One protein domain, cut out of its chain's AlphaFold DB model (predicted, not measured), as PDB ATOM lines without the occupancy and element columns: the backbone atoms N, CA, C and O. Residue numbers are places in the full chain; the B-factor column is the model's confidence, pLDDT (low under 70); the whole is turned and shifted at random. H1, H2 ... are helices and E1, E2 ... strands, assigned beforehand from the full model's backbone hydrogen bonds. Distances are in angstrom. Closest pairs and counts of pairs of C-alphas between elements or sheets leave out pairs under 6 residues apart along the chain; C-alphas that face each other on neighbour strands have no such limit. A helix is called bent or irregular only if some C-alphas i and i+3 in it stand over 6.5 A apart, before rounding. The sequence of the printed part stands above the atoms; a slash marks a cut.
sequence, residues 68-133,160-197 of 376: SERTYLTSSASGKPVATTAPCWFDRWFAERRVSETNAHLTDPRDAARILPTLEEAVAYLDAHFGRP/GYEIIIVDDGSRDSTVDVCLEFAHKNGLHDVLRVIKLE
ATOM      1  N   SER A  68      12.377 -27.400 -57.759       69.50
ATOM      2  CA  SER A  68      13.362 -28.149 -56.964       69.50
ATOM      3  C   SER A  68      13.714 -27.470 -55.636       69.50
ATOM      4  O   SER A  68      13.811 -28.126 -54.607       69.50
ATOM      5  N   GLU A  69      13.831 -26.143 -55.637       70.44
ATOM      6  CA  GLU A  69      14.165 -25.327 -54.462       70.44
ATOM      7  C   GLU A  69      12.970 -25.186 -53.484       70.44
ATOM      8  O   GLU A  69      13.111 -24.595 -52.415       70.44
ATOM      9  N   ARG A  70      11.797 -25.750 -53.826       70.25
ATOM     10  CA  ARG A  70      10.558 -25.747 -53.021       70.25
ATOM     11  C   ARG A  70      10.231 -27.078 -52.349       70.25
ATOM     12  O   ARG A  70       9.251 -27.160 -51.604       70.25
ATOM     13  N   THR A  71      11.002 -28.127 -52.608       76.38
ATOM     14  CA  THR A  71      10.833 -29.435 -51.967       76.38
ATOM     15  C   THR A  71      12.061 -29.785 -51.141       76.38
ATOM     16  O   THR A  71      13.173 -29.333 -51.404       76.38
ATOM     17  N   TYR A  72      11.852 -30.584 -50.102       76.62
ATOM     18  CA  TYR A  72      12.916 -31.180 -49.309       76.62
ATOM     19  C   TYR A  72      12.776 -32.700 -49.318       76.62
ATOM     20  O   TYR A  72      11.684 -33.245 -49.495       76.62
ATOM     21  N   LEU A  73      13.896 -33.373 -49.099       80.50
ATOM     22  CA  LEU A  73      13.993 -34.795 -48.831       80.50
ATOM     23  C   LEU A  73      14.121 -35.004 -47.317       80.50
ATOM     24  O   LEU A  73      14.868 -34.286 -46.650       80.50
ATOM     25  N   THR A  74      13.417 -35.996 -46.781       78.75
ATOM     26  CA  THR A  74      13.649 -36.551 -45.437       78.75
ATOM     27  C   THR A  74      13.614 -38.080 -45.494       78.75
ATOM     28  O   THR A  74      13.150 -38.664 -46.475       78.75
ATOM     29  N   SER A  75      14.136 -38.748 -44.468       75.56
ATOM     30  CA  SER A  75      14.013 -40.194 -44.289       75.56
ATOM     31  C   SER A  75      12.663 -40.536 -43.655       75.56
ATOM     32  O   SER A  75      12.324 -39.985 -42.610       75.56
ATOM     33  N   SER A  76      11.921 -41.495 -44.208       78.19
ATOM     34  CA  SER A  76      10.784 -42.094 -43.502       78.19
ATOM     35  C   SER A  76      11.238 -42.828 -42.229       78.19
ATOM     36  O   SER A  76      12.388 -43.255 -42.118       78.19
ATOM     37  N   ALA A  77      10.299 -43.122 -41.324       70.94
ATOM     38  CA  ALA A  77      10.504 -44.073 -40.220       70.94
ATOM     39  C   ALA A  77      10.823 -45.521 -40.684       70.94
ATOM     40  O   ALA A  77      11.058 -46.403 -39.866       70.94
ATOM     41  N   SER A  78      10.826 -45.770 -41.999       76.19
ATOM     42  CA  SER A  78      11.244 -47.014 -42.658       76.19
ATOM     43  C   SER A  78      12.522 -46.849 -43.502       76.19
ATOM     44  O   SER A  78      12.793 -47.672 -44.377       76.19
ATOM     45  N   GLY A  79      13.286 -45.773 -43.276       69.62
ATOM     46  CA  GLY A  79      14.607 -45.530 -43.868       69.62
ATOM     47  C   GLY A  79      14.624 -45.158 -45.352       69.62
ATOM     48  O   GLY A  79      15.699 -45.085 -45.942       69.62
ATOM     49  N   LYS A  80      13.468 -44.917 -45.982       75.94
ATOM     50  CA  LYS A  80      13.393 -44.546 -47.404       75.94
ATOM     51  C   LYS A  80      13.387 -43.022 -47.572       75.94
ATOM     52  O   LYS A  80      12.665 -42.357 -46.828       75.94
ATOM     53  N   PRO A  81      14.109 -42.457 -48.557       78.12
ATOM     54  CA  PRO A  81      13.955 -41.056 -48.936       78.12
ATOM     55  C   PRO A  81      12.516 -40.740 -49.365       78.12
ATOM     56  O   PRO A  81      11.931 -41.454 -50.180       78.12
ATOM     57  N   VAL A  82      11.962 -39.652 -48.837       79.50
ATOM     58  CA  VAL A  82      10.638 -39.117 -49.178       79.50
ATOM     59  C   VAL A  82      10.787 -37.638 -49.523       79.50
ATOM     60  O   VAL A  82      11.326 -36.867 -48.731       79.50
ATOM     61  N   ALA A  83      10.296 -37.241 -50.699       79.75
ATOM     62  CA  ALA A  83      10.188 -35.839 -51.088       79.75
ATOM     63  C   ALA A  83       8.895 -35.224 -50.533       79.75
ATOM     64  O   ALA A  83       7.840 -35.857 -50.547       79.75
ATOM     65  N   THR A  84       8.951 -33.988 -50.042       74.56
ATOM     66  CA  THR A  84       7.788 -33.255 -49.515       74.56
ATOM     67  C   THR A  84       7.959 -31.751 -49.744       74.56
ATOM     68  O   THR A  84       9.076 -31.244 -49.827       74.56
ATOM     69  N   THR A  85       6.854 -31.018 -49.889       74.44
ATOM     70  CA  THR A  85       6.865 -29.557 -50.078       74.44
ATOM     71  C   THR A  85       7.398 -28.853 -48.831       74.44
ATOM     72  O   THR A  85       6.882 -29.063 -47.733       74.44
ATOM     73  N   ALA A  86       8.404 -27.994 -48.987       62.66
ATOM     74  CA  ALA A  86       8.955 -27.223 -47.880       62.66
ATOM     75  C   ALA A  86       7.945 -26.167 -47.383       62.66
ATOM     76  O   ALA A  86       7.297 -25.513 -48.207       62.66
ATOM     77  N   PRO A  87       7.825 -25.929 -46.060       60.16
ATOM     78  CA  PRO A  87       7.015 -24.847 -45.496       60.16
ATOM     79  C   PRO A  87       7.703 -23.480 -45.684       60.16
ATOM     80  O   PRO A  87       7.994 -22.754 -44.733       60.16
ATOM     81  N   CYS A  88       7.996 -23.124 -46.934       55.09
ATOM     82  CA  CYS A  88       8.706 -21.908 -47.297       55.09
ATOM     83  C   CYS A  88       7.831 -20.669 -47.034       55.09
ATOM     84  O   CYS A  88       6.793 -20.455 -47.661       55.09
ATOM     85  N   TRP A  89       8.265 -19.824 -46.097       49.22
ATOM     86  CA  TRP A  89       7.559 -18.594 -45.720       49.22
ATOM     87  C   TRP A  89       7.442 -17.597 -46.884       49.22
ATOM     88  O   TRP A  89       6.423 -16.922 -47.012       49.22
ATOM     89  N   PHE A  90       8.456 -17.546 -47.755       44.78
ATOM     90  CA  PHE A  90       8.456 -16.735 -48.970       44.78
ATOM     91  C   PHE A  90       7.443 -17.279 -49.982       44.78
ATOM     92  O   PHE A  90       6.656 -16.511 -50.526       44.78
ATOM     93  N   ASP A  91       7.348 -18.602 -50.149       46.47
ATOM     94  CA  ASP A  91       6.295 -19.207 -50.969       46.47
ATOM     95  C   ASP A  91       4.904 -19.096 -50.344       46.47
ATOM     96  O   ASP A  91       3.935 -19.126 -51.086       46.47
ATOM     97  N   ARG A  92       4.737 -18.853 -49.038       46.59
ATOM     98  CA  ARG A  92       3.412 -18.479 -48.500       46.59
ATOM     99  C   ARG A  92       2.914 -17.141 -49.070       46.59
ATOM    100  O   ARG A  92       1.710 -16.956 -49.202       46.59
ATOM    101  N   TRP A  93       3.832 -16.243 -49.432       44.22
ATOM    102  CA  TRP A  93       3.560 -14.982 -50.134       44.22
ATOM    103  C   TRP A  93       3.573 -15.159 -51.668       44.22
ATOM    104  O   TRP A  93       2.777 -14.550 -52.376       44.22
ATOM    105  N   PHE A  94       4.412 -16.056 -52.201       37.03
ATOM    106  CA  PHE A  94       4.526 -16.337 -53.642       37.03
ATOM    107  C   PHE A  94       3.514 -17.374 -54.186       37.03
ATOM    108  O   PHE A  94       3.348 -17.491 -55.403       37.03
ATOM    109  N   ALA A  95       2.808 -18.123 -53.330       39.66
ATOM    110  CA  ALA A  95       1.840 -19.165 -53.708       39.66
ATOM    111  C   ALA A  95       0.605 -18.613 -54.434       39.66
ATOM    112  O   ALA A  95      -0.066 -19.355 -55.154       39.66
ATOM    113  N   GLU A  96       0.372 -17.302 -54.348       40.94
ATOM    114  CA  GLU A  96      -0.547 -16.571 -55.222       40.94
ATOM    115  C   GLU A  96      -0.168 -16.682 -56.722       40.94
ATOM    116  O   GLU A  96      -0.962 -16.283 -57.573       40.94
ATOM    117  N   ARG A  97       1.032 -17.199 -57.079       41.91
ATOM    118  CA  ARG A  97       1.600 -17.165 -58.450       41.91
ATOM    119  C   ARG A  97       2.231 -18.467 -59.028       41.91
ATOM    120  O   ARG A  97       2.422 -18.515 -60.238       41.91
ATOM    121  N   ARG A  98       2.446 -19.545 -58.249       40.41
ATOM    122  CA  ARG A  98       2.664 -20.970 -58.690       40.41
ATOM    123  C   ARG A  98       4.028 -21.427 -59.324       40.41
ATOM    124  O   ARG A  98       5.081 -21.019 -58.838       40.41
ATOM    125  N   VAL A  99       4.004 -22.461 -60.197       38.88
ATOM    126  CA  VAL A  99       4.746 -23.778 -60.188       38.88
ATOM    127  C   VAL A  99       4.622 -24.447 -61.605       38.88
ATOM    128  O   VAL A  99       3.650 -24.078 -62.263       38.88
ATOM    129  N   SER A 100       5.418 -25.382 -62.192       39.81
ATOM    130  CA  SER A 100       6.581 -26.292 -61.882       39.81
ATOM    131  C   SER A 100       7.610 -26.343 -63.081       39.81
ATOM    132  O   SER A 100       7.564 -25.415 -63.883       39.81
ATOM    133  N   GLU A 101       8.600 -27.251 -63.321       41.44
ATOM    134  CA  GLU A 101       9.121 -28.510 -62.686       41.44
ATOM    135  C   GLU A 101      10.688 -28.698 -62.770       41.44
ATOM    136  O   GLU A 101      11.386 -27.691 -62.854       41.44
ATOM    137  N   THR A 102      11.253 -29.934 -62.696       36.81
ATOM    138  CA  THR A 102      12.658 -30.280 -62.261       36.81
ATOM    139  C   THR A 102      13.255 -31.568 -62.923       36.81
ATOM    140  O   THR A 102      12.440 -32.425 -63.246       36.81
ATOM    141  N   ASN A 103      14.606 -31.783 -63.053       32.03
ATOM    142  CA  ASN A 103      15.315 -33.122 -62.925       32.03
ATOM    143  C   ASN A 103      16.881 -33.234 -63.171       32.03
ATOM    144  O   ASN A 103      17.366 -32.787 -64.202       32.03
ATOM    145  N   ALA A 104      17.602 -33.932 -62.249       27.19
ATOM    146  CA  ALA A 104      18.763 -34.907 -62.297       27.19
ATOM    147  C   ALA A 104      19.934 -34.920 -63.360       27.19
ATOM    148  O   ALA A 104      19.737 -34.508 -64.493       27.19
ATOM    149  N   HIS A 105      21.127 -35.569 -63.179       32.41
ATOM    150  CA  HIS A 105      22.105 -35.770 -62.053       32.41
ATOM    151  C   HIS A 105      23.452 -36.466 -62.502       32.41
ATOM    152  O   HIS A 105      23.424 -37.212 -63.474       32.41
ATOM    153  N   LEU A 106      24.600 -36.295 -61.793       30.11
ATOM    154  CA  LEU A 106      25.874 -37.108 -61.831       30.11
ATOM    155  C   LEU A 106      26.757 -36.871 -60.552       30.11
ATOM    156  O   LEU A 106      26.414 -35.939 -59.830       30.11
ATOM    157  N   THR A 107      27.851 -37.638 -60.276       35.62
ATOM    158  CA  THR A 107      28.545 -37.811 -58.942       35.62
ATOM    159  C   THR A 107      30.064 -37.456 -58.784       35.62
ATOM    160  O   THR A 107      30.808 -37.538 -59.756       35.62
ATOM    161  N   ASP A 108      30.532 -37.074 -57.561       42.25
ATOM    162  CA  ASP A 108      31.964 -36.891 -57.116       42.25
ATOM    163  C   ASP A 108      32.123 -36.708 -55.560       42.25
ATOM    164  O   ASP A 108      31.717 -35.657 -55.058       42.25
ATOM    165  N   PRO A 109      32.682 -37.673 -54.782       49.41
ATOM    166  CA  PRO A 109      32.447 -37.883 -53.329       49.41
ATOM    167  C   PRO A 109      33.279 -37.036 -52.339       49.41
ATOM    168  O   PRO A 109      33.969 -37.582 -51.475       49.41
ATOM    169  N   ARG A 110      33.252 -35.701 -52.443       63.81
ATOM    170  CA  ARG A 110      34.136 -34.813 -51.651       63.81
ATOM    171  C   ARG A 110      33.464 -33.968 -50.570       63.81
ATOM    172  O   ARG A 110      34.183 -33.396 -49.750       63.81
ATOM    173  N   ASP A 111      32.138 -33.883 -50.541       61.25
ATOM    174  CA  ASP A 111      31.419 -33.049 -49.565       61.25
ATOM    175  C   ASP A 111      30.706 -33.890 -48.495       61.25
ATOM    176  O   ASP A 111      30.666 -33.492 -47.328       61.25
ATOM    177  N   ALA A 112      30.304 -35.121 -48.834       64.38
ATOM    178  CA  ALA A 112      29.674 -36.071 -47.913       64.38
ATOM    179  C   ALA A 112      30.530 -36.376 -46.663       64.38
ATOM    180  O   ALA A 112      30.006 -36.550 -45.565       64.38
ATOM    181  N   ALA A 113      31.860 -36.378 -46.804       69.50
ATOM    182  CA  ALA A 113      32.796 -36.593 -45.696       69.50
ATOM    183  C   ALA A 113      32.947 -35.380 -44.750       69.50
ATOM    184  O   ALA A 113      33.544 -35.508 -43.685       69.50
ATOM    185  N   ARG A 114      32.443 -34.195 -45.131       73.38
ATOM    186  CA  ARG A 114      32.533 -32.952 -44.337       73.38
ATOM    187  C   ARG A 114      31.273 -32.672 -43.525       73.38
ATOM    188  O   ARG A 114      31.352 -32.054 -42.464       73.38
ATOM    189  N   ILE A 115      30.115 -33.084 -44.040       79.50
ATOM    190  CA  ILE A 115      28.828 -32.768 -43.418       79.50
ATOM    191  C   ILE A 115      28.583 -33.599 -42.148       79.50
ATOM    192  O   ILE A 115      28.028 -33.064 -41.196       79.50
ATOM    193  N   LEU A 116      29.065 -34.849 -42.085       82.50
ATOM    194  CA  LEU A 116      28.835 -35.745 -40.942       82.50
ATOM    195  C   LEU A 116      29.325 -35.183 -39.591       82.50
ATOM    196  O   LEU A 116      28.470 -35.017 -38.725       82.50
ATOM    197  N   PRO A 117      30.604 -34.781 -39.400       82.62
ATOM    198  CA  PRO A 117      31.039 -34.202 -38.122       82.62
ATOM    199  C   PRO A 117      30.259 -32.935 -37.751       82.62
ATOM    200  O   PRO A 117      29.914 -32.726 -36.594       82.62
ATOM    201  N   THR A 118      29.901 -32.120 -38.750       82.38
ATOM    202  CA  THR A 118      29.104 -30.901 -38.543       82.38
ATOM    203  C   THR A 118      27.694 -31.226 -38.035       82.38
ATOM    204  O   THR A 118      27.161 -30.494 -37.206       82.38
ATOM    205  N   LEU A 119      27.082 -32.319 -38.506       85.62
ATOM    206  CA  LEU A 119      25.772 -32.785 -38.040       85.62
ATOM    207  C   LEU A 119      25.841 -33.488 -36.679       85.62
ATOM    208  O   LEU A 119      24.917 -33.333 -35.884       85.62
ATOM    209  N   GLU A 120      26.918 -34.221 -36.397       87.31
ATOM    210  CA  GLU A 120      27.182 -34.835 -35.089       87.31
ATOM    211  C   GLU A 120      27.325 -33.757 -34.004       87.31
ATOM    212  O   GLU A 120      26.600 -33.791 -33.008       87.31
ATOM    213  N   GLU A 121      28.168 -32.744 -34.240       83.25
ATOM    214  CA  GLU A 121      28.299 -31.558 -33.382       83.25
ATOM    215  C   GLU A 121      26.965 -30.812 -33.226       83.25
ATOM    216  O   GLU A 121      26.563 -30.480 -32.109       83.25
ATOM    217  N   ALA A 122      26.261 -30.559 -34.337       85.31
ATOM    218  CA  ALA A 122      25.024 -29.787 -34.322       85.31
ATOM    219  C   ALA A 122      23.906 -30.483 -33.545       85.31
ATOM    220  O   ALA A 122      23.275 -29.855 -32.702       85.31
ATOM    221  N   VAL A 123      23.661 -31.771 -33.793       88.75
ATOM    222  CA  VAL A 123      22.598 -32.515 -33.105       88.75
ATOM    223  C   VAL A 123      22.923 -32.684 -31.626       88.75
ATOM    224  O   VAL A 123      22.046 -32.440 -30.804       88.75
ATOM    225  N   ALA A 124      24.175 -32.990 -31.267       86.62
ATOM    226  CA  ALA A 124      24.583 -33.081 -29.865       86.62
ATOM    227  C   ALA A 124      24.396 -31.749 -29.115       86.62
ATOM    228  O   ALA A 124      23.892 -31.739 -27.990       86.62
ATOM    229  N   TYR A 125      24.743 -30.615 -29.739       84.44
ATOM    230  CA  TYR A 125      24.495 -29.295 -29.159       84.44
ATOM    231  C   TYR A 125      22.993 -28.992 -29.048       84.44
ATOM    232  O   TYR A 125      22.527 -28.553 -27.997       84.44
ATOM    233  N   LEU A 126      22.227 -29.214 -30.118       87.12
ATOM    234  CA  LEU A 126      20.817 -28.828 -30.196       87.12
ATOM    235  C   LEU A 126      19.922 -29.676 -29.275       87.12
ATOM    236  O   LEU A 126      19.072 -29.115 -28.582       87.12
ATOM    237  N   ASP A 127      20.165 -30.988 -29.190       87.19
ATOM    238  CA  ASP A 127      19.490 -31.884 -28.241       87.19
ATOM    239  C   ASP A 127      19.730 -31.452 -26.787       87.19
ATOM    240  O   ASP A 127      18.796 -31.451 -25.986       87.19
ATOM    241  N   ALA A 128      20.961 -31.047 -26.452       84.94
ATOM    242  CA  ALA A 128      21.338 -30.657 -25.095       84.94
ATOM    243  C   ALA A 128      20.790 -29.285 -24.654       84.94
ATOM    244  O   ALA A 128      20.553 -29.093 -23.463       84.94
ATOM    245  N   HIS A 129      20.597 -28.337 -25.582       80.38
ATOM    246  CA  HIS A 129      20.221 -26.951 -25.251       80.38
ATOM    247  C   HIS A 129      18.751 -26.602 -25.529       80.38
ATOM    248  O   HIS A 129      18.205 -25.744 -24.839       80.38
ATOM    249  N   PHE A 130      18.104 -27.245 -26.510       82.88
ATOM    250  CA  PHE A 130      16.724 -26.932 -26.923       82.88
ATOM    251  C   PHE A 130      15.772 -28.133 -26.834       82.88
ATOM    252  O   PHE A 130      14.550 -27.957 -26.847       82.88
ATOM    253  N   GLY A 131      16.316 -29.353 -26.763       83.25
ATOM    254  CA  GLY A 131      15.554 -30.596 -26.858       83.25
ATOM    255  C   GLY A 131      14.913 -30.809 -28.235       83.25
ATOM    256  O   GLY A 131      14.860 -29.915 -29.082       83.25
ATOM    257  N   ARG A 132      14.393 -32.015 -28.476       82.12
ATOM    258  CA  ARG A 132      13.678 -32.330 -29.725       82.12
ATOM    259  C   ARG A 132      12.208 -31.912 -29.646       82.12
ATOM    260  O   ARG A 132      11.602 -32.054 -28.583       82.12
ATOM    261  N   PRO A 133      11.590 -31.479 -30.761       68.25
ATOM    262  CA  PRO A 133      10.136 -31.414 -30.855       68.25
ATOM    263  C   PRO A 133       9.535 -32.802 -30.589       68.25
ATOM    264  O   PRO A 133       9.940 -33.779 -31.218       68.25
ATOM    265  N   GLY A 160      12.688 -27.104 -28.955       78.75
ATOM    266  CA  GLY A 160      12.704 -27.714 -30.280       78.75
ATOM    267  C   GLY A 160      13.596 -26.969 -31.278       78.75
ATOM    268  O   GLY A 160      13.893 -25.783 -31.138       78.75
ATOM    269  N   TYR A 161      14.012 -27.680 -32.324       85.94
ATOM    270  CA  TYR A 161      14.837 -27.147 -33.403       85.94
ATOM    271  C   TYR A 161      14.505 -27.822 -34.742       85.94
ATOM    272  O   TYR A 161      13.802 -28.831 -34.793       85.94
ATOM    273  N   GLU A 162      15.023 -27.256 -35.830       83.12
ATOM    274  CA  GLU A 162      14.923 -27.781 -37.193       83.12
ATOM    275  C   GLU A 162      16.280 -27.595 -37.891       83.12
ATOM    276  O   GLU A 162      16.891 -26.532 -37.785       83.12
ATOM    277  N   ILE A 163      16.756 -28.620 -38.600       85.75
ATOM    278  CA  ILE A 163      17.995 -28.585 -39.387       85.75
ATOM    279  C   ILE A 163      17.616 -28.635 -40.867       85.75
ATOM    280  O   ILE A 163      17.233 -29.685 -41.382       85.75
ATOM    281  N   ILE A 164      17.750 -27.507 -41.569       83.56
ATOM    282  CA  ILE A 164      17.577 -27.448 -43.026       83.56
ATOM    283  C   ILE A 164      18.956 -27.447 -43.684       83.56
ATOM    284  O   ILE A 164      19.658 -26.436 -43.694       83.56
ATOM    285  N   ILE A 165      19.334 -28.586 -44.253       84.06
ATOM    286  CA  ILE A 165      20.526 -28.729 -45.086       84.06
ATOM    287  C   ILE A 165      20.154 -28.290 -46.500       84.06
ATOM    288  O   ILE A 165      19.266 -28.872 -47.122       84.06
ATOM    289  N   VAL A 166      20.835 -27.274 -47.025       79.69
ATOM    290  CA  VAL A 166      20.723 -26.890 -48.437       79.69
ATOM    291  C   VAL A 166      21.908 -27.498 -49.176       79.69
ATOM    292  O   VAL A 166      23.027 -26.996 -49.096       79.69
ATOM    293  N   ASP A 167      21.663 -28.608 -49.864       77.50
ATOM    294  CA  ASP A 167      22.656 -29.255 -50.705       77.50
ATOM    295  C   ASP A 167      22.854 -28.451 -51.994       77.50
ATOM    296  O   ASP A 167      21.959 -28.335 -52.837       77.50
ATOM    297  N   ASP A 168      24.045 -27.876 -52.131       73.62
ATOM    298  CA  ASP A 168      24.392 -26.882 -53.144       73.62
ATOM    299  C   ASP A 168      24.716 -27.520 -54.511       73.62
ATOM    300  O   ASP A 168      25.810 -27.373 -55.067       73.62
ATOM    301  N   GLY A 169      23.773 -28.309 -55.029       69.88
ATOM    302  CA  GLY A 169      23.952 -29.119 -56.232       69.88
ATOM    303  C   GLY A 169      25.120 -30.091 -56.109       69.88
ATOM    304  O   GLY A 169      25.875 -30.269 -57.075       69.88
ATOM    305  N   SER A 170      25.307 -30.685 -54.925       71.88
ATOM    306  CA  SER A 170      26.374 -31.651 -54.701       71.88
ATOM    307  C   SER A 170      26.113 -32.876 -55.555       71.88
ATOM    308  O   SER A 170      24.997 -33.400 -55.680       71.88
ATOM    309  N   ARG A 171      27.183 -33.303 -56.211       70.06
ATOM    310  CA  ARG A 171      27.125 -34.375 -57.191       70.06
ATOM    311  C   ARG A 171      27.028 -35.725 -56.493       70.06
ATOM    312  O   ARG A 171      26.269 -36.581 -56.928       70.06
ATOM    313  N   ASP A 172      27.774 -35.893 -55.412       74.25
ATOM    314  CA  ASP A 172      27.834 -37.100 -54.596       74.25
ATOM    315  C   ASP A 172      26.593 -37.404 -53.751       74.25
ATOM    316  O   ASP A 172      25.591 -36.684 -53.716       74.25
ATOM    317  N   SER A 173      26.738 -38.505 -53.020       76.50
ATOM    318  CA  SER A 173      25.880 -38.994 -51.956       76.50
ATOM    319  C   SER A 173      25.876 -38.120 -50.694       76.50
ATOM    320  O   SER A 173      25.514 -38.615 -49.633       76.50
ATOM    321  N   THR A 174      26.228 -36.824 -50.762       80.69
ATOM    322  CA  THR A 174      26.070 -35.893 -49.621       80.69
ATOM    323  C   THR A 174      24.638 -35.939 -49.088       80.69
ATOM    324  O   THR A 174      24.425 -36.058 -47.884       80.69
ATOM    325  N   VAL A 175      23.655 -35.948 -49.993       80.81
ATOM    326  CA  VAL A 175      22.233 -36.085 -49.650       80.81
ATOM    327  C   VAL A 175      21.929 -37.439 -49.010       80.81
ATOM    328  O   VAL A 175      21.299 -37.472 -47.958       80.81
ATOM    329  N   ASP A 176      22.401 -38.545 -49.589       78.25
ATOM    330  CA  ASP A 176      22.127 -39.890 -49.065       78.25
ATOM    331  C   ASP A 176      22.734 -40.083 -47.670       78.25
ATOM    332  O   ASP A 176      22.084 -40.626 -46.784       78.25
ATOM    333  N   VAL A 177      23.942 -39.560 -47.445       84.31
ATOM    334  CA  VAL A 177      24.637 -39.564 -46.150       84.31
ATOM    335  C   VAL A 177      23.895 -38.714 -45.112       84.31
ATOM    336  O   VAL A 177      23.752 -39.144 -43.968       84.31
ATOM    337  N   CYS A 178      23.348 -37.556 -45.496       84.06
ATOM    338  CA  CYS A 178      22.499 -36.754 -44.608       84.06
ATOM    339  C   CYS A 178      21.197 -37.481 -44.231       84.06
ATOM    340  O   CYS A 178      20.768 -37.418 -43.080       84.06
ATOM    341  N   LEU A 179      20.576 -38.189 -45.180       82.06
ATOM    342  CA  LEU A 179      19.349 -38.958 -44.951       82.06
ATOM    343  C   LEU A 179      19.607 -40.230 -44.126       82.06
ATOM    344  O   LEU A 179      18.805 -40.574 -43.260       82.06
ATOM    345  N   GLU A 180      20.739 -40.905 -44.337       80.62
ATOM    346  CA  GLU A 180      21.162 -42.048 -43.524       80.62
ATOM    347  C   GLU A 180      21.481 -41.613 -42.085       80.62
ATOM    348  O   GLU A 180      21.068 -42.275 -41.132       80.62
ATOM    349  N   PHE A 181      22.152 -40.469 -41.912       86.25
ATOM    350  CA  PHE A 181      22.386 -39.855 -40.605       86.25
ATOM    351  C   PHE A 181      21.069 -39.476 -39.908       86.25
ATOM    352  O   PHE A 181      20.897 -39.776 -38.723       86.25
ATOM    353  N   ALA A 182      20.119 -38.876 -40.634       85.31
ATOM    354  CA  ALA A 182      18.797 -38.540 -40.107       85.31
ATOM    355  C   ALA A 182      18.025 -39.784 -39.643       85.31
ATOM    356  O   ALA A 182      17.444 -39.779 -38.556       85.31
ATOM    357  N   HIS A 183      18.075 -40.869 -40.420       79.62
ATOM    358  CA  HIS A 183      17.468 -42.147 -40.057       79.62
ATOM    359  C   HIS A 183      18.125 -42.761 -38.811       79.62
ATOM    360  O   HIS A 183      17.426 -43.063 -37.845       79.62
ATOM    361  N   LYS A 184      19.463 -42.885 -38.790       85.06
ATOM    362  CA  LYS A 184      20.232 -43.459 -37.664       85.06
ATOM    363  C   LYS A 184      19.983 -42.737 -36.338       85.06
ATOM    364  O   LYS A 184      19.935 -43.386 -35.301       85.06
ATOM    365  N   ASN A 185      19.811 -41.416 -36.377       86.56
ATOM    366  CA  ASN A 185      19.619 -40.589 -35.186       86.56
ATOM    367  C   ASN A 185      18.146 -40.292 -34.857       86.56
ATOM    368  O   ASN A 185      17.883 -39.595 -33.879       86.56
ATOM    369  N   GLY A 186      17.176 -40.785 -35.640       82.62
ATOM    370  CA  GLY A 186      15.748 -40.550 -35.396       82.62
ATOM    371  C   GLY A 186      15.309 -39.093 -35.598       82.62
ATOM    372  O   GLY A 186      14.552 -38.563 -34.792       82.62
ATOM    373  N   LEU A 187      15.803 -38.436 -36.652       84.06
ATOM    374  CA  LEU A 187      15.615 -37.003 -36.935       84.06
ATOM    375  C   LEU A 187      14.621 -36.730 -38.082       84.06
ATOM    376  O   LEU A 187      14.688 -35.682 -38.716       84.06
ATOM    377  N   HIS A 188      13.709 -37.658 -38.382       78.31
ATOM    378  CA  HIS A 188      12.840 -37.616 -39.571       78.31
ATOM    379  C   HIS A 188      11.941 -36.365 -39.667       78.31
ATOM    380  O   HIS A 188      11.754 -35.833 -40.765       78.31
ATOM    381  N   ASP A 189      11.453 -35.851 -38.535       74.69
ATOM    382  CA  ASP A 189      10.656 -34.613 -38.472       74.69
ATOM    383  C   ASP A 189      11.508 -33.334 -38.324       74.69
ATOM    384  O   ASP A 189      11.001 -32.216 -38.468       74.69
ATOM    385  N   VAL A 190      12.808 -33.497 -38.050       83.88
ATOM    386  CA  VAL A 190      13.736 -32.449 -37.593       83.88
ATOM    387  C   VAL A 190      14.751 -32.053 -38.668       83.88
ATOM    388  O   VAL A 190      15.062 -30.872 -38.801       83.88
ATOM    389  N   LEU A 191      15.279 -33.014 -39.433       83.94
ATOM    390  CA  LEU A 191      16.316 -32.806 -40.445       83.94
ATOM    391  C   LEU A 191      15.716 -32.913 -41.853       83.94
ATOM    392  O   LEU A 191      15.106 -33.918 -42.216       83.94
ATOM    393  N   ARG A 192      15.901 -31.864 -42.657       83.31
ATOM    394  CA  ARG A 192      15.377 -31.731 -44.025       83.31
ATOM    395  C   ARG A 192      16.511 -31.386 -44.986       83.31
ATOM    396  O   ARG A 192      17.344 -30.547 -44.662       83.31
ATOM    397  N   VAL A 193      16.524 -31.988 -46.177       80.00
ATOM    398  CA  VAL A 193      17.561 -31.751 -47.198       80.00
ATOM    399  C   VAL A 193      16.937 -31.173 -48.471       80.00
ATOM    400  O   VAL A 193      16.241 -31.879 -49.196       80.00
ATOM    401  N   ILE A 194      17.173 -29.894 -48.763       78.25
ATOM    402  CA  ILE A 194      16.764 -29.240 -50.020       78.25
ATOM    403  C   ILE A 194      17.922 -29.370 -51.009       78.25
ATOM    404  O   ILE A 194      19.030 -28.957 -50.681       78.25
ATOM    405  N   LYS A 195      17.694 -29.912 -52.213       76.56
ATOM    406  CA  LYS A 195      18.752 -30.082 -53.227       76.56
ATOM    407  C   LYS A 195      18.610 -29.076 -54.367       76.56
ATOM    408  O   LYS A 195      17.639 -29.117 -55.119       76.56
ATOM    409  N   LEU A 196      19.598 -28.194 -54.509       70.38
ATOM    410  CA  LEU A 196      19.659 -27.218 -55.597       70.38
ATOM    411  C   LEU A 196      20.091 -27.895 -56.910       70.38
ATOM    412  O   LEU A 196      20.919 -28.801 -56.916       70.38
ATOM    413  N   GLU A 197      19.593 -27.425 -58.055       66.62
ATOM    414  CA  GLU A 197      19.985 -27.970 -59.371       66.62
ATOM    415  C   GLU A 197      21.424 -27.625 -59.785       66.62
ATOM    416  O   GLU A 197      21.998 -28.265 -60.672       66.62
TER     417      GLU A 197
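AT A GLANCE: This is residues 68 to 133 and 160 to 197 of the 376 residues of a protein of Colletotrichum fructicola (strain Nara gc5) (UniProt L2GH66). Four short strands lie in a row, the parallel pair E3 and E4 and then the hairpin E1 and E2, with E1 beside E4; H3 packs over E4 and E1, and the long H2 packs on H3 near E3. H1 lies away from this body, residues 92 to 98 stick out, and a long stretch, residues 95 to 111, leads back to H2. The printed part has 104 residues, in the order E1, E2, H1, H2, E3, H3, E4; its class is mixed, helices and strands. It is compact, with a radius of gyration of the C-alphas of 14.4 A and spans of 41 by 33 by 24 A.

HOW THE PARTS SIT: E3, residues 163 to 167, and E4, residues 191 to 195, are parallel neighbours at 20 degrees, with N 165 and O 192 2.8 A apart. With H3, residues 174 to 184, they form a strand-helix-strand unit, two parallel strands joined through a helix, with a right-handed crossover. E1, residues 71 to 75, has its closest C-alpha to E4 at Tyr 72, 4.4 A from that of Ile 194. E1 and E2, residues 81 to 85, form an antiparallel hairpin, with N 82 and O 74 2.8 A apart. H2, residues 112 to 129, touches H3 with residues 112 to 116 alone, the closest C-alphas being those of Ala 112 and Thr 174, 4.0 A. They run the same way at a steep tilt of 39 degrees. H1, residues 89 to 94, is apart from H2 and H3. Every O i to N i+4 pair is within hydrogen-bond range in H3, against 11 of 14 in H2 and 1 of 2 in H1.

IN THESE COORDINATES: E1 begins at C-alpha 71 (10.833, -29.435, -51.967), and E4 ends at C-alpha 195 (18.752, -30.082, -53.227). H2 is 26.2 A long and only just irregular: C-alphas 114 and 117 are 6.51 A apart. H3 is 15.3 A long.

THE WHOLE: The two farthest C-alphas, of Arg 97 and Ala 128, are 41.0 A apart. Residues 134 to 159 are not printed, and C-alphas 133 and 160 are 4.5 A apart across the cut. The link from H1 to H2 is long, with 17 residues. The mean pLDDT of the printed part is 70.4, and residues 86 to 113 are among those under 70.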